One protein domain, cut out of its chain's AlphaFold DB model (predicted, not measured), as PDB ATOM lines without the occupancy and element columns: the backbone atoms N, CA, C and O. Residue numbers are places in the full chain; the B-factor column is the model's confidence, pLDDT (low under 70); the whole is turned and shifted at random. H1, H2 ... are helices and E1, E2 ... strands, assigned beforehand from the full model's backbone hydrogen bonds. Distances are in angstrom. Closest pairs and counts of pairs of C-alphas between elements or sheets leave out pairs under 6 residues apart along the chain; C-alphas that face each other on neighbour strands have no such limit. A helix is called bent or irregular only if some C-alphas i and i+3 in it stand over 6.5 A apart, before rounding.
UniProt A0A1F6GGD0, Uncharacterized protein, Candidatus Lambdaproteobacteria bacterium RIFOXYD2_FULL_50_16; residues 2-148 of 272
ATOM      1  N   ALA A   2      95.755  85.192 108.105       57.16
ATOM      2  CA  ALA A   2      96.226  84.360 106.996       57.16
ATOM      3  C   ALA A   2      97.759  84.220 106.999       57.16
ATOM      4  O   ALA A   2      98.462  85.217 107.162       57.16
ATOM      5  N   ASP A   3      98.259  83.002 106.794       69.31
ATOM      6  CA  ASP A   3      99.679  82.755 106.546       69.31
ATOM      7  C   ASP A   3     100.071  83.360 105.191       69.31
ATOM      8  O   ASP A   3      99.494  83.022 104.154       69.31
ATOM      9  N   LEU A   4     101.038  84.285 105.191       75.81
ATOM     10  CA  LEU A   4     101.536  84.881 103.951       75.81
ATOM     11  C   LEU A   4     102.485  83.922 103.236       75.81
ATOM     12  O   LEU A   4     103.535  83.546 103.762       75.81
ATOM     13  N   ASP A   5     102.159  83.627 101.983       73.38
ATOM     14  CA  ASP A   5     102.998  82.852 101.079       73.38
ATOM     15  C   ASP A   5     103.685  83.757 100.039       73.38
ATOM     16  O   ASP A   5     103.212  84.821  99.642       73.38
ATOM     17  N   THR A   6     104.854  83.316  99.595       72.94
ATOM     18  CA  THR A   6     105.633  83.940  98.524       72.94
ATOM     19  C   THR A   6     105.125  83.613  97.117       72.94
ATOM     20  O   THR A   6     105.540  84.284  96.169       72.94
ATOM     21  N   LYS A   7     104.270  82.588  96.962       66.00
ATOM     22  CA  LYS A   7     103.668  82.189  95.675       66.00
ATOM     23  C   LYS A   7     102.222  82.669  95.530       66.00
ATOM     24  O   LYS A   7     101.769  82.909  94.410       66.00
ATOM     25  N   SER A   8     101.516  82.871  96.641       66.25
ATOM     26  CA  SER A   8     100.163  83.427  96.665       66.25
ATOM     27  C   SER A   8     100.127  84.853  97.217       66.25
ATOM     28  O   SER A   8     100.603  85.136  98.312       66.25
ATOM     29  N   HIS A   9      99.526  85.764  96.454       66.44
ATOM     30  CA  HIS A   9      99.336  87.163  96.847       66.44
ATOM     31  C   HIS A   9      97.864  87.527  96.667       66.44
ATOM     32  O   HIS A   9      97.515  88.189  95.678       66.44
ATOM     33  N   PRO A  10      96.978  87.017  97.539       67.31
ATOM     34  CA  PRO A  10      95.586  87.397  97.477       67.31
ATOM     35  C   PRO A  10      95.498  88.888  97.803       67.31
ATOM     36  O   PRO A  10      96.054  89.370  98.786       67.31
ATOM     37  N   ARG A  11      94.780  89.634  96.963       67.75
ATOM     38  CA  ARG A  11      94.455  91.044  97.240       67.75
ATOM     39  C   ARG A  11      93.294  91.173  98.235       67.75
ATOM     40  O   ARG A  11      92.733  92.243  98.404       67.75
ATOM     41  N   GLN A  12      92.929  90.053  98.856       57.28
ATOM     42  CA  GLN A  12      91.970  89.907  99.937       57.28
ATOM     43  C   GLN A  12      92.740  89.258 101.095       57.28
ATOM     44  O   GLN A  12      93.329  88.197 100.903       57.28
ATOM     45  N   GLY A  13      92.789  89.899 102.266       54.25
ATOM     46  CA  GLY A  13      93.492  89.351 103.439       54.25
ATOM     47  C   GLY A  13      94.594  90.223 104.048       54.25
ATOM     48  O   GLY A  13      95.494  89.684 104.686       54.25
ATOM     49  N   GLY A  14      94.539  91.548 103.884       60.88
ATOM     50  CA  GLY A  14      95.392  92.485 104.624       60.88
ATOM     51  C   GLY A  14      94.593  93.509 105.436       60.88
ATOM     52  O   GLY A  14      93.499  93.173 105.888       60.88
ATOM     53  N   PRO A  15      95.133  94.726 105.659       65.69
ATOM     54  CA  PRO A  15      94.509  95.738 106.514       65.69
ATOM     55  C   PRO A  15      93.109  96.161 106.073       65.69
ATOM     56  O   PRO A  15      92.329  96.606 106.910       65.69
ATOM     57  N   GLY A  16      92.772  96.001 104.790       81.06
ATOM     58  CA  GLY A  16      91.439  96.316 104.307       81.06
ATOM     59  C   GLY A  16      91.179  95.891 102.867       81.06
ATOM     60  O   GLY A  16      91.648  94.852 102.398       81.06
ATOM     61  N   LYS A  17      90.348  96.686 102.197       88.12
ATOM     62  CA  LYS A  17      89.794  96.459 100.862       88.12
ATOM     63  C   LYS A  17      90.790  96.806  99.757       88.12
ATOM     64  O   LYS A  17      90.761  96.172  98.701       88.12
ATOM     65  N   TYR A  18      91.651  97.797  99.982       94.00
ATOM     66  CA  TYR A  18      92.602  98.306  98.990       94.00
ATOM     67  C   TYR A  18      94.056  98.052  99.387       94.00
ATOM     68  O   TYR A  18      94.920  97.963  98.511       94.00
ATOM     69  N   VAL A  19      94.322  97.895 100.682       94.88
ATOM     70  CA  VAL A  19      95.632  97.572 101.237       94.88
ATOM     71  C   VAL A  19      95.704  96.088 101.583       94.88
ATOM     72  O   VAL A  19      94.872  95.555 102.320       94.88
ATOM     73  N   TYR A  20      96.744  95.415 101.095       92.75
ATOM     74  CA  TYR A  20      96.981  93.994 101.329       92.75
ATOM     75  C   TYR A  20      98.433  93.709 101.737       92.75
ATOM     76  O   TYR A  20      99.354  94.439 101.375       92.75
ATOM     77  N   LEU A  21      98.648  92.644 102.512       93.19
ATOM     78  CA  LEU A  21      99.980  92.250 102.980       93.19
ATOM     79  C   LEU A  21     100.591  91.208 102.049       93.19
ATOM     80  O   LEU A  21      99.919  90.266 101.634       93.19
ATOM     81  N   VAL A  22     101.882  91.347 101.753       91.75
ATOM     82  CA  VAL A  22     102.620  90.398 100.918       91.75
ATOM     83  C   VAL A  22     103.967  90.064 101.541       91.75
ATOM     84  O   VAL A  22     104.776  90.951 101.807       91.75
ATOM     85  N   LYS A  23     104.269  88.770 101.681       92.06
ATOM     86  CA  LYS A  23     105.645  88.307 101.891       92.06
ATOM     87  C   LYS A  23     106.381  88.352 100.551       92.06
ATOM     88  O   LYS A  23     106.303  87.428  99.741       92.06
ATOM     89  N   SER A  24     107.053  89.466 100.285       90.50
ATOM     90  CA  SER A  24     107.631  89.764  98.975       90.50
ATOM     91  C   SER A  24     109.051  89.223  98.854       90.50
ATOM     92  O   SER A  24     109.967  89.658  99.554       90.50
ATOM     93  N   ARG A  25     109.255  88.321  97.886       89.25
ATOM     94  CA  ARG A  25     110.592  87.832  97.504       89.25
ATOM     95  C   ARG A  25     111.478  88.944  96.943       89.25
ATOM     96  O   ARG A  25     112.685  88.920  97.135       89.25
ATOM     97  N   ARG A  26     110.877  89.912  96.244       91.81
ATOM     98  CA  ARG A  26     111.602  91.001  95.567       91.81
ATOM     99  C   ARG A  26     111.991  92.116  96.529       91.81
ATOM    100  O   ARG A  26     113.073  92.670  96.396       91.81
ATOM    101  N   ALA A  27     111.135  92.399  97.509       91.62
ATOM    102  CA  ALA A  27     111.417  93.373  98.559       91.62
ATOM    103  C   ALA A  27     112.272  92.795  99.700       91.62
ATOM    104  O   ALA A  27     112.904  93.545 100.440       91.62
ATOM    105  N   GLY A  28     112.281  91.465  99.864       91.06
ATOM    106  CA  GLY A  28     113.016  90.782 100.931       91.06
ATOM    107  C   GLY A  28     112.361  90.930 102.309       91.06
ATOM    108  O   GLY A  28     113.058  91.087 103.310       91.06
ATOM    109  N   GLY A  29     111.026  90.942 102.374       93.25
ATOM    110  CA  GLY A  29     110.280  91.115 103.623       93.25
ATOM    111  C   GLY A  29     108.804  91.431 103.399       93.25
ATOM    112  O   GLY A  29     108.222  91.002 102.399       93.25
ATOM    113  N   LEU A  30     108.198  92.167 104.333       95.56
ATOM    114  CA  LEU A  30     106.793  92.544 104.241       95.56
ATOM    115  C   LEU A  30     106.621  93.726 103.278       95.56
ATOM    116  O   LEU A  30     107.212  94.786 103.470       95.56
ATOM    117  N   SER A  31     105.793  93.544 102.262       96.19
ATOM    118  CA  SER A  31     105.352  94.582 101.332       96.19
ATOM    119  C   SER A  31     103.887  94.903 101.611       96.19
ATOM    120  O   SER A  31     103.063  93.992 101.747       96.19
ATOM    121  N   LEU A  32     103.571  96.193 101.730       96.56
ATOM    122  CA  LEU A  32     102.204  96.689 101.847       96.56
ATOM    123  C   LEU A  32     101.713  97.052 100.448       96.56
ATOM    124  O   LEU A  32     102.025  98.124  99.931       96.56
ATOM    125  N   GLY A  33     100.986  96.137  99.814       96.38
ATOM    126  CA  GLY A  33     100.389  96.367  98.505       96.38
ATOM    127  C   GLY A  33      99.200  97.318  98.603       96.38
ATOM    128  O   GLY A  33      98.372  97.165  99.494       96.38
ATOM    129  N   ILE A  34      99.109  98.281  97.686       97.38
ATOM    130  CA  ILE A  34      98.035  99.280  97.618       97.38
ATOM    131  C   ILE A  34      97.434  99.254  96.207       97.38
ATOM    132  O   ILE A  34      98.055  99.723  95.248       97.38
ATOM    133  N   ASN A  35      96.215  98.726  96.080       95.75
ATOM    134  CA  ASN A  35      95.513  98.583  94.806       95.75
ATOM    135  C   ASN A  35      94.752  99.862  94.423       95.75
ATOM    136  O   ASN A  35      93.623 100.077  94.860       95.75
ATOM    137  N   LEU A  36      95.348 100.681  93.553       95.62
ATOM    138  CA  LEU A  36      94.738 101.926  93.049       95.62
ATOM    139  C   LEU A  36      93.704 101.714  91.938       95.62
ATOM    140  O   LEU A  36      92.990 102.643  91.567       95.62
ATOM    141  N   ASN A  37      93.653 100.509  91.375       93.62
ATOM    142  CA  ASN A  37      92.865 100.179  90.192       93.62
ATOM    143  C   ASN A  37      91.912  99.031  90.509       93.62
ATOM    144  O   ASN A  37      91.884  98.014  89.816       93.62
ATOM    145  N   ALA A  38      91.162  99.169  91.596       91.56
ATOM    146  CA  ALA A  38      90.199  98.164  92.021       91.56
ATOM    147  C   ALA A  38      89.036  98.002  91.013       91.56
ATOM    148  O   ALA A  38      88.351  96.974  91.002       91.56
ATOM    149  N   ASP A  39      88.894  98.965  90.095       91.44
ATOM    150  CA  ASP A  39      88.047  98.896  88.901       91.44
ATOM    151  C   ASP A  39      88.588  97.955  87.810       91.44
ATOM    152  O   ASP A  39      87.914  97.710  86.807       91.44
ATOM    153  N   LYS A  40      89.798  97.417  88.006       90.31
ATOM    154  CA  LYS A  40      90.518  96.531  87.090       90.31
ATOM    155  C   LYS A  40      90.749  97.161  85.717       90.31
ATOM    156  O   LYS A  40      90.762  96.442  84.714       90.31
ATOM    157  N   LYS A  41      90.942  98.482  85.626       87.19
ATOM    158  CA  LYS A  41      91.279  99.157  84.362       87.19
ATOM    159  C   LYS A  41      92.786  99.257  84.157       87.19
ATOM    160  O   LYS A  41      93.543  99.672  85.028       87.19
ATOM    161  N   CYS A  42      93.223  98.903  82.954       91.25
ATOM    162  CA  CYS A  42      94.597  99.055  82.491       91.25
ATOM    163  C   CYS A  42      94.581  99.328  80.991       91.25
ATOM    164  O   CYS A  42      93.705  98.837  80.281       91.25
ATOM    165  N   ASN A  43      95.573 100.064  80.505       90.88
ATOM    166  CA  ASN A  43      95.802 100.265  79.076       90.88
ATOM    167  C   ASN A  43      96.483  99.058  78.400       90.88
ATOM    168  O   ASN A  43      96.549  99.022  77.174       90.88
ATOM    169  N   PHE A  44      97.005  98.104  79.179       92.69
ATOM    170  CA  PHE A  44      97.583  96.847  78.695       92.69
ATOM    171  C   PHE A  44      96.680  95.651  79.030       92.69
ATOM    172  O   PHE A  44      95.965  95.627  80.042       92.69
ATOM    173  N   ASP A  45      96.798  94.610  78.214       92.81
ATOM    174  CA  ASP A  45      96.109  93.331  78.346       92.81
ATOM    175  C   ASP A  45      97.109  92.168  78.238       92.81
ATOM    176  O   ASP A  45      96.972  91.272  77.407       92.81
ATOM    177  N   CYS A  46      98.169  92.229  79.058       94.62
ATOM    178  CA  CYS A  46      99.315  91.330  78.935       94.62
ATOM    179  C   CYS A  46      98.904  89.854  78.942       94.62
ATOM    180  O   CYS A  46      98.118  89.428  79.789       94.62
ATOM    181  N   ALA A  47      99.527  89.056  78.079       94.38
ATOM    182  CA  ALA A  47      99.267  87.625  77.944       94.38
ATOM    183  C   ALA A  47      99.506  86.848  79.257       94.38
ATOM    184  O   ALA A  47      98.832  85.867  79.566       94.38
ATOM    185  N   TYR A  48     100.434  87.342  80.079       93.38
ATOM    186  CA  TYR A  48     100.761  86.785  81.391       93.38
ATOM    187  C   TYR A  48      99.950  87.393  82.555       93.38
ATOM    188  O   TYR A  48     100.174  87.043  83.717       93.38
ATOM    189  N   CYS A  49      99.045  88.339  82.285       91.19
ATOM    190  CA  CYS A  49      98.298  89.052  83.320       91.19
ATOM    191  C   CYS A  49      97.378  88.100  84.099       91.19
ATOM    192  O   CYS A  49      96.738  87.230  83.525       91.19
ATOM    193  N   GLN A  50      97.276  88.299  85.414       86.31
ATOM    194  CA  GLN A  50      96.431  87.489  86.309       86.31
ATOM    195  C   GLN A  50      95.170  88.230  86.767       86.31
ATOM    196  O   GLN A  50      94.414  87.740  87.605       86.31
ATOM    197  N   VAL A  51      94.946  89.440  86.255       87.62
ATOM    198  CA  VAL A  51      93.757  90.226  86.580       87.62
ATOM    199  C   VAL A  51      92.568  89.656  85.816       87.62
ATOM    200  O   VAL A  51      92.499  89.750  84.592       87.62
ATOM    201  N   GLN A  52      91.600  89.098  86.540       84.44
ATOM    202  CA  GLN A  52      90.356  88.593  85.960       84.44
ATOM    203  C   GLN A  52      89.411  89.753  85.619       84.44
ATOM    204  O   GLN A  52      88.499  90.069  86.385       84.44
ATOM    205  N   ARG A  53      89.627  90.413  84.475       84.19
ATOM    206  CA  ARG A  53      88.850  91.604  84.073       84.19
ATOM    207  C   ARG A  53      87.353  91.336  83.866       84.19
ATOM    208  O   ARG A  53      86.554  92.247  84.039       84.19
ATOM    209  N   SER A  54      86.961  90.097  83.563       82.19
ATOM    210  CA  SER A  54      85.558  89.695  83.365       82.19
ATOM    211  C   SER A  54      84.731  89.616  84.654       82.19
ATOM    212  O   SER A  54      83.509  89.638  84.590       82.19
ATOM    213  N   SER A  55      85.369  89.544  85.825       78.38
ATOM    214  CA  SER A  55      84.690  89.337  87.119       78.38
ATOM    215  C   SER A  55      84.135  90.618  87.767       78.38
ATOM    216  O   SER A  55      83.753  90.597  88.934       78.38
ATOM    217  N   GLY A  56      84.109  91.740  87.037       78.56
ATOM    218  CA  GLY A  56      83.713  93.051  87.562       78.56
ATOM    219  C   GLY A  56      84.766  93.676  88.487       78.56
ATOM    220  O   GLY A  56      85.613  92.988  89.060       78.56
ATOM    221  N   GLY A  57      84.752  95.004  88.597       85.94
ATOM    222  CA  GLY A  57      85.608  95.781  89.496       85.94
ATOM    223  C   GLY A  57      84.776  96.570  90.505       85.94
ATOM    224  O   GLY A  57      83.563  96.703  90.351       85.94
ATOM    225  N   ILE A  58      85.432  97.098  91.532       89.50
ATOM    226  CA  ILE A  58      84.838  98.048  92.484       89.50
ATOM    227  C   ILE A  58      85.359  99.461  92.182       89.50
ATOM    228  O   ILE A  58      86.335  99.594  91.446       89.50
ATOM    229  N   PRO A  59      84.756 100.529  92.731       93.62
ATOM    230  CA  PRO A  59      85.323 101.867  92.603       93.62
ATOM    231  C   PRO A  59      86.779 101.924  93.081       93.62
ATOM    232  O   PRO A  59      87.148 101.249  94.045       93.62
ATOM    233  N   ASN A  60      87.594 102.728  92.398       94.75
ATOM    234  CA  ASN A  60      88.960 103.005  92.834       94.75
ATOM    235  C   ASN A  60      88.934 103.767  94.165       94.75
ATOM    236  O   ASN A  60      88.020 104.570  94.374       94.75
ATOM    237  N   PRO A  61      89.921 103.540  95.042       96.00
ATOM    238  CA  PRO A  61      89.939 104.179  96.347       96.00
ATOM    239  C   PRO A  61      90.192 105.685  96.259       96.00
ATOM    240  O   PRO A  61      90.952 106.160  95.413       96.00
ATOM    241  N   SER A  62      89.626 106.427  97.202       97.56
ATOM    242  CA  SER A  62      90.118 107.744  97.601       97.56
ATOM    243  C   SER A  62      91.423 107.627  98.403       97.56
ATOM    244  O   SER A  62      91.771 106.564  98.923       97.56
ATOM    245  N   ILE A  63      92.159 108.736  98.532       98.12
ATOM    246  CA  ILE A  63      93.357 108.779  99.386       98.12
ATOM    247  C   ILE A  63      92.978 108.506 100.847       98.12
ATOM    248  O   ILE A  63      93.672 107.741 101.513       98.12
ATOM    249  N   ASP A  64      91.861 109.062 101.319       97.94
ATOM    250  CA  ASP A  64      91.396 108.888 102.697       97.94
ATOM    251  C   ASP A  64      91.078 107.422 103.014       97.94
ATOM    252  O   ASP A  64      91.484 106.930 104.064       97.94
ATOM    253  N   GLU A  65      90.445 106.685 102.091       97.38
ATOM    254  CA  GLU A  65      90.233 105.238 102.245       97.38
ATOM    255  C   GLU A  65      91.565 104.490 102.397       97.38
ATOM    256  O   GLU A  65      91.720 103.704 103.331       97.38
ATOM    257  N   ILE A  66      92.560 104.772 101.546       97.75
ATOM    258  CA  ILE A  66      93.884 104.132 101.635       97.75
ATOM    259  C   ILE A  66      94.546 104.436 102.984       97.75
ATOM    260  O   ILE A  66      95.057 103.532 103.646       97.75
ATOM    261  N   LEU A  67      94.549 105.704 103.403       97.81
ATOM    262  CA  LEU A  67      95.165 106.112 104.665       97.81
ATOM    263  C   LEU A  67      94.434 105.505 105.868       97.81
ATOM    264  O   LEU A  67      95.093 105.061 106.808       97.81
ATOM    265  N   SER A  68      93.104 105.404 105.814       96.88
ATOM    266  CA  SER A  68      92.291 104.781 106.864       96.88
ATOM    267  C   SER A  68      92.597 103.291 107.060       96.88
ATOM    268  O   SER A  68      92.502 102.793 108.179       96.88
ATOM    269  N   GLU A  69      93.030 102.593 106.005       96.25
ATOM    270  CA  GLU A  69      93.466 101.193 106.077       96.25
ATOM    271  C   GLU A  69      94.933 101.064 106.525       96.25
ATOM    272  O   GLU A  69      95.287 100.133 107.254       96.25
ATOM    273  N   LEU A  70      95.803 102.000 106.127       97.25
ATOM    274  CA  LEU A  70      97.225 101.981 106.489       97.25
ATOM    275  C   LEU A  70      97.481 102.393 107.942       97.25
ATOM    276  O   LEU A  70      98.250 101.724 108.633       97.25
ATOM    277  N   GLU A  71      96.893 103.490 108.422       96.56
ATOM    278  CA  GLU A  71      97.265 104.079 109.718       96.56
ATOM    279  C   GLU A  71      97.054 103.146 110.925       96.56
ATOM    280  O   GLU A  71      97.975 103.042 111.748       96.56
ATOM    281  N   PRO A  72      95.921 102.425 111.061       95.62
ATOM    282  CA  PRO A  72      95.728 101.495 112.173       95.62
ATOM    283  C   PRO A  72      96.752 100.354 112.158       95.62
ATOM    284  O   PRO A  72      97.282  99.966 113.206       95.62
ATOM    285  N   PHE A  73      97.077  99.852 110.960       95.31
ATOM    286  CA  PHE A  73      98.087  98.815 110.778       95.31
ATOM    287  C   PHE A  73      99.479  99.322 111.160       95.31
ATOM    288  O   PHE A  73     100.172  98.675 111.943       95.31
ATOM    289  N   LEU A  74      99.878 100.500 110.671       96.81
ATOM    290  CA  LEU A  74     101.186 101.088 110.966       96.81
ATOM    291  C   LEU A  74     101.351 101.433 112.447       96.81
ATOM    292  O   LEU A  74     102.423 101.214 113.005       96.81
ATOM    293  N   LYS A  75     100.289 101.904 113.111       95.69
ATOM    294  CA  LYS A  75     100.293 102.141 114.561       95.69
ATOM    295  C   LYS A  75     100.546 100.849 115.340       95.69
ATOM    296  O   LYS A  75     101.387 100.832 116.235       95.69
ATOM    297  N   SER A  76      99.866  99.767 114.965       93.75
ATOM    298  CA  SER A  76     100.068  98.448 115.578       93.75
ATOM    299  C   SER A  76     101.472  97.899 115.290       93.75
ATOM    300  O   SER A  76     102.137  97.381 116.183       93.75
ATOM    301  N   TYR A  77     101.960  98.069 114.057       95.12
ATOM    302  CA  TYR A  77     103.310  97.677 113.655       95.12
ATOM    303  C   TYR A  77     104.386  98.416 114.455       95.12
ATOM    304  O   TYR A  77     105.326  97.788 114.927       95.12
ATOM    305  N   GLN A  78     104.247  99.731 114.641       94.56
ATOM    306  CA  GLN A  78     105.212 100.538 115.386       94.56
ATOM    307  C   GLN A  78     105.316 100.096 116.851       94.56
ATOM    308  O   GLN A  78     106.414 100.065 117.398       94.56
ATOM    309  N   GLN A  79     104.195  99.716 117.471       92.75
ATOM    310  CA  GLN A  79     104.174  99.188 118.839       92.75
ATOM    311  C   GLN A  79     104.848  97.813 118.941       92.75
ATOM    312  O   GLN A  79     105.557  97.549 119.907       92.75
ATOM    313  N   ALA A  80     104.634  96.944 117.949       93.69
ATOM    314  CA  ALA A  80     105.208  95.600 117.927       93.69
ATOM    315  C   ALA A  80     106.669  95.558 117.438       93.69
ATOM    316  O   ALA A  80     107.379  94.591 117.700       93.69
ATOM    317  N   GLY A  81     107.114  96.552 116.667       91.50
ATOM    318  CA  GLY A  81     108.426  96.596 116.009       91.50
ATOM    319  C   GLY A  81     108.573  95.661 114.798       91.50
ATOM    320  O   GLY A  81     109.545  95.770 114.050       91.50
ATOM    321  N   HIS A  82     107.626  94.746 114.578       92.88
ATOM    322  CA  HIS A  82     107.580  93.835 113.437       92.88
ATOM    323  C   HIS A  82     106.156  93.319 113.195       92.88
ATOM    324  O   HIS A  82     105.312  93.313 114.091       92.88
ATOM    325  N   TRP A  83     105.909  92.739 112.021       90.69
ATOM    326  CA  TRP A  83     104.707  91.945 111.755       90.69
ATOM    327  C   TRP A  83     105.106  90.489 111.530       90.69
ATOM    328  O   TRP A  83     105.798  90.190 110.562       90.69
ATOM    329  N   GLN A  84     104.730  89.587 112.444       90.44
ATOM    330  CA  GLN A  84     105.127  88.168 112.396       90.44
ATOM    331  C   GLN A  84     106.644  87.963 112.153       90.44
ATOM    332  O   GLN A  84     107.055  87.172 111.307       90.44
ATOM    333  N   GLY A  85     107.491  88.741 112.838       91.12
ATOM    334  CA  GLY A  85     108.949  88.713 112.669       91.12
ATOM    335  C   GLY A  85     109.479  89.377 111.389       91.12
ATOM    336  O   GLY A  85     110.689  89.426 111.185       91.12
ATOM    337  N   MET A  86     108.614  89.917 110.524       93.62
ATOM    338  CA  MET A  86     109.002  90.603 109.291       93.62
ATOM    339  C   MET A  86     108.987  92.125 109.445       93.62
ATOM    340  O   MET A  86     108.088  92.707 110.055       93.62
ATOM    341  N   GLN A  87     109.975  92.764 108.822       95.50
ATOM    342  CA  GLN A  87     110.054  94.217 108.685       95.50
ATOM    343  C   GLN A  87     109.315  94.682 107.427       95.50
ATOM    344  O   GLN A  87     109.412  94.020 106.386       95.50
ATOM    345  N   ILE A  88     108.638  95.831 107.499       96.75
ATOM    346  CA  ILE A  88     108.081  96.500 106.314       96.75
ATOM    347  C   ILE A  88     109.240  96.977 105.436       96.75
ATOM    348  O   ILE A  88     110.107  97.737 105.869       96.75
ATOM    349  N   LYS A  89     109.258  96.513 104.189       97.62
ATOM    350  CA  LYS A  89     110.261  96.852 103.177       97.62
ATOM    351  C   LYS A  89     109.755  97.894 102.200       97.62
ATOM    352  O   LYS A  89     110.531  98.762 101.803       97.62
ATOM    353  N   ASP A  90     108.471  97.847 101.855       98.12
ATOM    354  CA  ASP A  90     107.880  98.838 100.970       98.12
ATOM    355  C   ASP A  90     106.367  99.031 101.142       98.12
ATOM    356  O   ASP A  90     105.660  98.195 101.710       98.12
ATOM    357  N   PHE A  91     105.908 100.164 100.613       98.44
ATOM    358  CA  PHE A  91     104.551 100.396 100.140       98.44
ATOM    359  C   PHE A  91     104.553 100.204  98.620       98.44
ATOM    360  O   PHE A  91     105.104 101.034  97.891       98.44
ATOM    361  N   ALA A  92     103.962  99.117  98.136       98.00
ATOM    362  CA  ALA A  92     103.910  98.787  96.719       98.00
ATOM    363  C   ALA A  92     102.610  99.307  96.095       98.00
ATOM    364  O   ALA A  92     101.541  98.726  96.280       98.00
ATOM    365  N   LEU A  93     102.708 100.376  95.300       98.00
ATOM    366  CA  LEU A  93     101.625 100.834  94.430       98.00
ATOM    367  C   LEU A  93     101.568  99.897  93.223       98.00
ATOM    368  O   LEU A  93     102.248 100.092  92.215       98.00
ATOM    369  N   ALA A  94     100.800  98.827  93.391       89.88
ATOM    370  CA  ALA A  94     100.602  97.732  92.456       89.88
ATOM    371  C   ALA A  94      99.171  97.212  92.617       89.88
ATOM    372  O   ALA A  94      98.541  97.410  93.651       89.88
ATOM    373  N   GLY A  95      98.624  96.516  91.623       85.94
ATOM    374  CA  GLY A  95      97.228  96.116  91.738       85.94
ATOM    375  C   GLY A  95      96.653  95.462  90.502       85.94
ATOM    376  O   GLY A  95      97.319  94.661  89.842       85.94
ATOM    377  N   ASP A  96      95.390  95.773  90.237       91.50
ATOM    378  CA  ASP A  96      94.607  95.220  89.129       91.50
ATOM    379  C   ASP A  96      94.639  96.078  87.848       91.50
ATOM    380  O   ASP A  96      93.929  95.816  86.868       91.50
ATOM    381  N   GLY A  97      95.513  97.080  87.813       93.00
ATOM    382  CA  GLY A  97      95.605  98.025  86.712       93.00
ATOM    383  C   GLY A  97      96.961  98.693  86.587       93.00
ATOM    384  O   GLY A  97      97.974  98.139  87.011       93.00
ATOM    385  N   GLU A  98      96.956  99.861  85.953       94.88
ATOM    386  CA  GLU A  98      98.138 100.700  85.773       94.88
ATOM    387  C   GLU A  98      98.089 101.885  86.755       94.88
ATOM    388  O   GLU A  98      97.285 102.804  86.552       94.88
ATOM    389  N   PRO A  99      98.944 101.897  87.796       96.12
ATOM    390  CA  PRO A  99      98.937 102.925  88.835       96.12
ATOM    391  C   PRO A  99      99.105 104.356  88.319       96.12
ATOM    392  O   PRO A  99      98.500 105.265  88.880       96.12
ATOM    393  N   SER A 100      99.855 104.586  87.231       95.44
ATOM    394  CA  SER A 100     100.010 105.942  86.670       95.44
ATOM    395  C   SER A 100      98.705 106.544  86.123       95.44
ATOM    396  O   SER A 100      98.619 107.760  85.949       95.44
ATOM    397  N   LEU A 101      97.668 105.724  85.894       94.56
ATOM    398  CA  LEU A 101      96.323 106.183  85.520       94.56
ATOM    399  C   LEU A 101      95.518 106.729  86.709       94.56
ATOM    400  O   LEU A 101      94.468 107.333  86.494       94.56
ATOM    401  N   PHE A 102      95.966 106.518  87.949       95.75
ATOM    402  CA  PHE A 102      95.276 107.018  89.132       95.75
ATOM    403  C   PHE A 102      95.394 108.547  89.201       95.75
ATOM    404  O   PHE A 102      96.492 109.098  89.282       95.75
ATOM    405  N   GLY A 103      94.259 109.248  89.123       95.25
ATOM    406  CA  GLY A 103      94.203 110.715  89.081       95.25
ATOM    407  C   GLY A 103      94.981 111.367  90.232       95.25
ATOM    408  O   GLY A 103      95.937 112.078  89.932       95.25
ATOM    409  N   PRO A 104      94.665 111.046  91.499       97.12
ATOM    410  CA  PRO A 104      95.313 111.604  92.696       97.12
ATOM    411  C   PRO A 104      96.688 110.997  93.048       97.12
ATOM    412  O   PRO A 104      97.067 110.916  94.220       97.12
ATOM    413  N   LEU A 105      97.421 110.459  92.067       97.81
ATOM    414  CA  LEU A 105      98.718 109.827  92.323       97.81
ATOM    415  C   LEU A 105      99.749 110.792  92.948       97.81
ATOM    416  O   LEU A 105     100.374 110.377  93.926       97.81
ATOM    417  N   PRO A 106      99.937 112.042  92.467       98.25
ATOM    418  CA  PRO A 106     100.865 112.989  93.095       98.25
ATOM    419  C   PRO A 106     100.600 113.188  94.598       98.25
ATOM    420  O   PRO A 106     101.511 113.114  95.428       98.25
ATOM    421  N   GLU A 107      99.337 113.385  94.970       98.50
ATOM    422  CA  GLU A 107      98.891 113.619  96.342       98.50
ATOM    423  C   GLU A 107      99.060 112.371  97.210       98.50
ATOM    424  O   GLU A 107      99.485 112.468  98.367       98.50
ATOM    425  N   LEU A 108      98.795 111.187  96.649       98.62
ATOM    426  CA  LEU A 108      99.008 109.923  97.342       98.62
ATOM    427  C   LEU A 108     100.495 109.685  97.624       98.62
ATOM    428  O   LEU A 108     100.849 109.340  98.748       98.62
ATOM    429  N   LEU A 109     101.379 109.901  96.643       98.62
ATOM    430  CA  LEU A 109     102.827 109.753  96.831       98.62
ATOM    431  C   LEU A 109     103.336 110.675  97.945       98.62
ATOM    432  O   LEU A 109     104.061 110.229  98.835       98.62
ATOM    433  N   ASN A 110     102.897 111.936  97.944       98.50
ATOM    434  CA  ASN A 110     103.211 112.891  99.006       98.50
ATOM    435  C   ASN A 110     102.687 112.434 100.374       98.50
ATOM    436  O   ASN A 110     103.399 112.529 101.376       98.50
ATOM    437  N   SER A 111     101.468 111.899 100.424       98.50
ATOM    438  CA  SER A 111     100.863 111.378 101.654       98.50
ATOM    439  C   SER A 111     101.632 110.174 102.201       98.50
ATOM    440  O   SER A 111     101.945 110.137 103.389       98.50
ATOM    441  N   LEU A 112     102.038 109.239 101.341       98.56
ATOM    442  CA  LEU A 112     102.841 108.078 101.731       98.56
ATOM    443  C   LEU A 112     104.247 108.473 102.203       98.56
ATOM    444  O   LEU A 112     104.756 107.889 103.159       98.56
ATOM    445  N   MET A 113     104.874 109.483 101.587       98.38
ATOM    446  CA  MET A 113     106.162 110.007 102.062       98.38
ATOM    447  C   MET A 113     106.036 110.621 103.461       98.38
ATOM    448  O   MET A 113     106.860 110.335 104.329       98.38
ATOM    449  N   LYS A 114     104.973 111.397 103.721       97.94
ATOM    450  CA  LYS A 114     104.671 111.920 105.066       97.94
ATOM    451  C   LYS A 114     104.411 110.791 106.064       97.94
ATOM    452  O   LYS A 114     104.886 110.857 107.196       97.94
ATOM    453  N   LEU A 115     103.702 109.747 105.639       97.00
ATOM    454  CA  LEU A 115     103.378 108.587 106.464       97.00
ATOM    455  C   LEU A 115     104.638 107.817 106.879       97.00
ATOM    456  O   LEU A 115     104.810 107.509 108.057       97.00
ATOM    457  N   LYS A 116     105.562 107.583 105.938       95.88
ATOM    458  CA  LYS A 116     106.884 107.008 106.228       95.88
ATOM    459  C   LYS A 116     107.617 107.790 107.314       95.88
ATOM    460  O   LYS A 116     108.110 107.184 108.259       95.88
ATOM    461  N   THR A 117     107.650 109.118 107.198       96.00
ATOM    462  CA  THR A 117     108.293 109.988 108.191       96.00
ATOM    463  C   THR A 117     107.583 109.921 109.546       96.00
ATOM    464  O   THR A 117     108.243 109.717 110.562       96.00
ATOM    465  N   LYS A 118     106.243 110.017 109.573       96.81
ATOM    466  CA  LYS A 118     105.414 109.948 110.796       96.81
ATOM    467  C   LYS A 118     105.674 108.673 111.603       96.81
ATOM    468  O   LYS A 118     105.792 108.741 112.823       96.81
ATOM    469  N   TYR A 119     105.796 107.532 110.926       96.31
ATOM    470  CA  TYR A 119     106.016 106.225 111.556       96.31
ATOM    471  C   TYR A 119     107.491 105.781 111.571       96.31
ATOM    472  O   TYR A 119     107.769 104.638 111.923       96.31
ATOM    473  N   GLN A 120     108.432 106.667 111.210       94.62
ATOM    474  CA  GLN A 120     109.884 106.415 111.203       94.62
ATOM    475  C   GLN A 120     110.283 105.145 110.427       94.62
ATOM    476  O   GLN A 120     111.143 104.368 110.839       94.62
ATOM    477  N   LEU A 121     109.632 104.915 109.285       95.00
ATOM    478  CA  LEU A 121     109.829 103.714 108.480       95.00
ATOM    479  C   LEU A 121     110.987 103.896 107.496       95.00
ATOM    480  O   LEU A 121     110.981 104.814 106.677       95.00
ATOM    481  N   SER A 122     111.911 102.934 107.470       92.88
ATOM    482  CA  SER A 122     112.938 102.819 106.421       92.88
ATOM    483  C   SER A 122     112.406 102.216 105.110       92.88
ATOM    484  O   SER A 122     113.179 101.936 104.195       92.88
ATOM    485  N   ALA A 123     111.101 101.944 105.033       96.50
ATOM    486  CA  ALA A 123     110.451 101.318 103.888       96.50
ATOM    487  C   ALA A 123     110.531 102.205 102.640       96.50
ATOM    488  O   ALA A 123     110.494 103.429 102.737       96.50
ATOM    489  N   LYS A 124     110.590 101.616 101.448       97.88
ATOM    490  CA  LYS A 124     110.491 102.351 100.177       97.88
ATOM    491  C   LYS A 124     109.027 102.569  99.799       97.88
ATOM    492  O   LYS A 124     108.157 101.817 100.217       97.88
ATOM    493  N   ILE A 125     108.731 103.572  98.987       98.69
ATOM    494  CA  ILE A 125     107.514 103.549  98.166       98.69
ATOM    495  C   ILE A 125     107.948 103.003  96.812       98.69
ATOM    496  O   ILE A 125     108.952 103.457  96.270       98.69
ATOM    497  N   VAL A 126     107.227 102.017  96.294       98.69
ATOM    498  CA  VAL A 126     107.535 101.379  95.015       98.69
ATOM    499  C   VAL A 126     106.351 101.564  94.077       98.69
ATOM    500  O   VAL A 126     105.284 100.996  94.301       98.69
ATOM    501  N   LEU A 127     106.534 102.361  93.025       98.62
ATOM    502  CA  LEU A 127     105.545 102.547  91.963       98.62
ATOM    503  C   LEU A 127     105.790 101.542  90.837       98.62
ATOM    504  O   LEU A 127     106.777 101.652  90.113       98.62
ATOM    505  N   PHE A 128     104.881 100.584  90.664       98.00
ATOM    506  CA  PHE A 128     104.896  99.688  89.508       98.00
ATOM    507  C   PHE A 128     104.207 100.377  88.334       98.00
ATOM    508  O   PHE A 128     103.136 100.955  88.505       98.00
ATOM    509  N   THR A 129     104.793 100.309  87.140       97.56
ATOM    510  CA  THR A 129     104.198 100.957  85.966       97.56
ATOM    511  C   THR A 129     104.619 100.308  84.650       97.56
ATOM    512  O   THR A 129     105.734  99.807  84.508       97.56
ATOM    513  N   ASN A 130     103.726 100.339  83.665       95.50
ATOM    514  CA  ASN A 130     104.010 100.108  82.248       95.50
ATOM    515  C   ASN A 130     104.315 101.409  81.474       95.50
ATOM    516  O   ASN A 130     104.505 101.377  80.261       95.50
ATOM    517  N   GLY A 131     104.305 102.557  82.160       95.06
ATOM    518  CA  GLY A 131     104.602 103.869  81.600       95.06
ATOM    519  C   GLY A 131     103.417 104.648  81.031       95.06
ATOM    520  O   GLY A 131     103.638 105.746  80.528       95.06
ATOM    521  N   ALA A 132     102.173 104.154  81.092       92.81
ATOM    522  CA  ALA A 132     101.021 104.746  80.391       92.81
ATOM    523  C   ALA A 132     100.896 106.272  80.531       92.81
ATOM    524  O   ALA A 132     100.799 106.981  79.520       92.81
ATOM    525  N   LYS A 133     100.905 106.761  81.775       94.56
ATOM    526  CA  LYS A 133     100.753 108.176  82.141       94.56
ATOM    527  C   LYS A 133     101.869 108.645  83.078       94.56
ATOM    528  O   LYS A 133     101.667 109.563  83.859       94.56
ATOM    529  N   ILE A 134     103.057 108.045  82.990       96.06
ATOM    530  CA  ILE A 134     104.183 108.406  83.866       96.06
ATOM    531  C   ILE A 134     104.740 109.819  83.592       96.06
ATOM    532  O   ILE A 134     105.393 110.402  84.448       96.06
ATOM    533  N   THR A 135     104.455 110.380  82.413       95.50
ATOM    534  CA  THR A 135     104.919 111.702  81.952       95.50
ATOM    535  C   THR A 135     103.850 112.794  82.070       95.50
ATOM    536  O   THR A 135     103.883 113.778  81.333       95.50
ATOM    537  N   ARG A 136     102.830 112.605  82.916       95.62
ATOM    538  CA  ARG A 136     101.856 113.668  83.215       95.62
ATOM    539  C   ARG A 136     102.534 114.782  84.028       95.62
ATOM    540  O   ARG A 136     103.323 114.493  84.922       95.62
ATOM    541  N   LEU A 137     102.219 116.036  83.703       96.06
ATOM    542  CA  LEU A 137     102.936 117.221  84.203       96.06
ATOM    543  C   LEU A 137     102.846 117.409  85.723       96.06
ATOM    544  O   LEU A 137     103.772 117.894  86.359       96.06
ATOM    545  N   ASP A 138     101.738 117.008  86.330       96.62
ATOM    546  CA  ASP A 138     101.517 117.092  87.773       96.62
ATOM    547  C   ASP A 138     102.358 116.097  88.590       96.62
ATOM    548  O   ASP A 138     102.467 116.249  89.804       96.62
ATOM    549  N   LEU A 139     102.997 115.111  87.949       96.94
ATOM    550  CA  LEU A 139     103.992 114.261  88.606       96.94
ATOM    551  C   LEU A 139     105.401 114.879  88.622       96.94
ATOM    552  O   LEU A 139     106.207 114.500  89.474       96.94
ATOM    553  N   ASP A 140     105.712 115.834  87.736       95.50
ATOM    554  CA  ASP A 140     107.074 116.377  87.606       95.50
ATOM    555  C   ASP A 140     107.566 117.057  88.891       95.50
ATOM    556  O   ASP A 140     108.743 116.945  89.236       95.50
ATOM    557  N   SER A 141     106.668 117.711  89.632       95.38
ATOM    558  CA  SER A 141     106.996 118.359  90.908       95.38
ATOM    559  C   SER A 141     107.231 117.366  92.052       95.38
ATOM    560  O   SER A 141     107.907 117.701  93.024       95.38
ATOM    561  N   VAL A 142     106.718 116.135  91.941       98.00
ATOM    562  CA  VAL A 142     106.815 115.106  92.989       98.00
ATOM    563  C   VAL A 142     108.111 114.308  92.877       98.00
ATOM    564  O   VAL A 142     108.683 113.910  93.894       98.00
ATOM    565  N   TRP A 143     108.611 114.090  91.657       98.19
ATOM    566  CA  TRP A 143     109.786 113.252  91.408       98.19
ATOM    567  C   TRP A 143     111.046 113.630  92.192       98.19
ATOM    568  O   TRP A 143     111.635 112.715  92.771       98.19
ATOM    569  N   PRO A 144     111.449 114.911  92.311       98.25
ATOM    570  CA  PRO A 144     112.648 115.260  93.067       98.25
ATOM    571  C   PRO A 144     112.595 114.761  94.518       98.25
ATOM    572  O   PRO A 144     113.526 114.104  94.984       98.25
ATOM    573  N   GLN A 145     111.478 115.001  95.213       98.00
ATOM    574  CA  GLN A 145     111.292 114.543  96.592       98.00
ATOM    575  C   GLN A 145     111.123 113.021  96.665       98.00
ATOM    576  O   GLN A 145     111.678 112.378  97.557       98.00
ATOM    577  N   TYR A 146     110.392 112.435  95.714       98.56
ATOM    578  CA  TYR A 146     110.163 110.997  95.658       98.56
ATOM    579  C   TYR A 146     111.473 110.216  95.552       98.56
ATOM    580  O   TYR A 146     111.749 109.371  96.405       98.56
ATOM    581  N   PHE A 147     112.312 110.525  94.563       98.38
ATOM    582  CA  PHE A 147     113.601 109.857  94.389       98.38
ATOM    583  C   PHE A 147     114.608 110.252  95.481       98.38
ATOM    584  O   PHE A 147     115.349 109.391  95.953       98.38
ATOM    585  N   GLY A 148     114.576 111.500  95.971       97.38
ATOM    586  CA  GLY A 148     115.383 111.932  97.121       97.38
ATOM    587  C   GLY A 148     115.086 111.155  98.414       97.38
ATOM    588  O   GLY A 148     115.966 110.986  99.251       97.38
TER     589      GLY A 148
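What this domain is: This is residues 2 to 148 of the 272 residues of an uncharacterized protein of Candidatus Lambdaproteobacteria bacterium RIFOXYD2_FULL_50_16 (UniProt A0A1F6GGD0). A strongly twisted sheet of four strands has two helices, H1 and H2, side by side over one face, running along the strands; H3 packs on H2 beyond the E4 edge. A long loop, residues 35 to 62, lies off the end of the sheet where E2 ends, and its Ala 47 and H1's Gln 79 make the longest distance. The printed part has 147 residues, with E1, E2, H1, E3, H2, E4 and H3 along the chain; the sheet's order is E1, E2, E3, E4, mixed. The class is mixed, helices and strands, with 62 residues, under half, in named elements. The whole is compact and rounded, with a radius of gyration of the C-alphas of 14.9 A and spans of 40 by 36 by 26 A.

Where its parts are: Residues 2 to 18 hold no named element. E1, residues 19 to 24, begins at C-alpha 19 (95.632, 97.572, 101.237) and is 14.5 A long. E2, residues 29 to 34, measures 15.9 A. H1, residues 63 to 80, measures 25.6 A; it has a kink of 29 degrees near residue 70 and is only just irregular, with C-alphas 69 and 72 6.51 A apart. E3, residues 88 to 93, spans 14.2 A. H2, residues 105 to 118, spans 19.6 A from C-alpha 105 (98.718, 109.827, 92.323). E4, residues 124 to 129, measures 15.6 A, and H3, residues 143 to 148, 8.1 A, ending at C-alpha 148 (115.383, 111.932, 97.121).

How they stand to each other: E1 and E2 form an antiparallel hairpin, with N 22 and O 31 2.9 A apart, within hydrogen-bond range. E2 and E3 are parallel, with N 34 and O 92 at 2.8 A, and E3 and E4 are parallel, with N 91 and O 124 at 2.8 A. E2, H1, E3 and E3, H2, E4 are strand-helix-strand units, parallel neighbour strands joined through a helix, each with a right-handed crossover. H1 and H2 are on the same face, making two layers, a sheet and its helices. H2 lies over E3 and E4 at a height over the sheet of 10.4 A; the C-alphas of Leu 112 and Ile 125, the closest of H2 and E4, are 7.4 A apart. H1 and H2 are close but not clearly touching, the closest C-alphas being Ile 63 and Leu 108 at 6.1 A, with a shallow tilt of 20 degrees, the same way. H2, with residues 109 to 113 alone, only just touches H3, with 3 pairs of C-alphas within 8 A, the closest being Leu 109 and Tyr 146 at 7.5 A. H3 only grazes the sheet, with residues 146 to 147. Every O i to N i+4 pair is within hydrogen-bond range in H2 and H3, and 12 of 14 in H1.

The domain as a whole: The C-alphas of Ala 47 and Gln 79, the two farthest apart, are 42.8 A apart. The printed part has no cut. The links E2 to H1, E3 to H2 and E4 to H3 are long. The mean pLDDT of the printed part is 91.6; residues 2 to 3 and 7 to 15 are under 70.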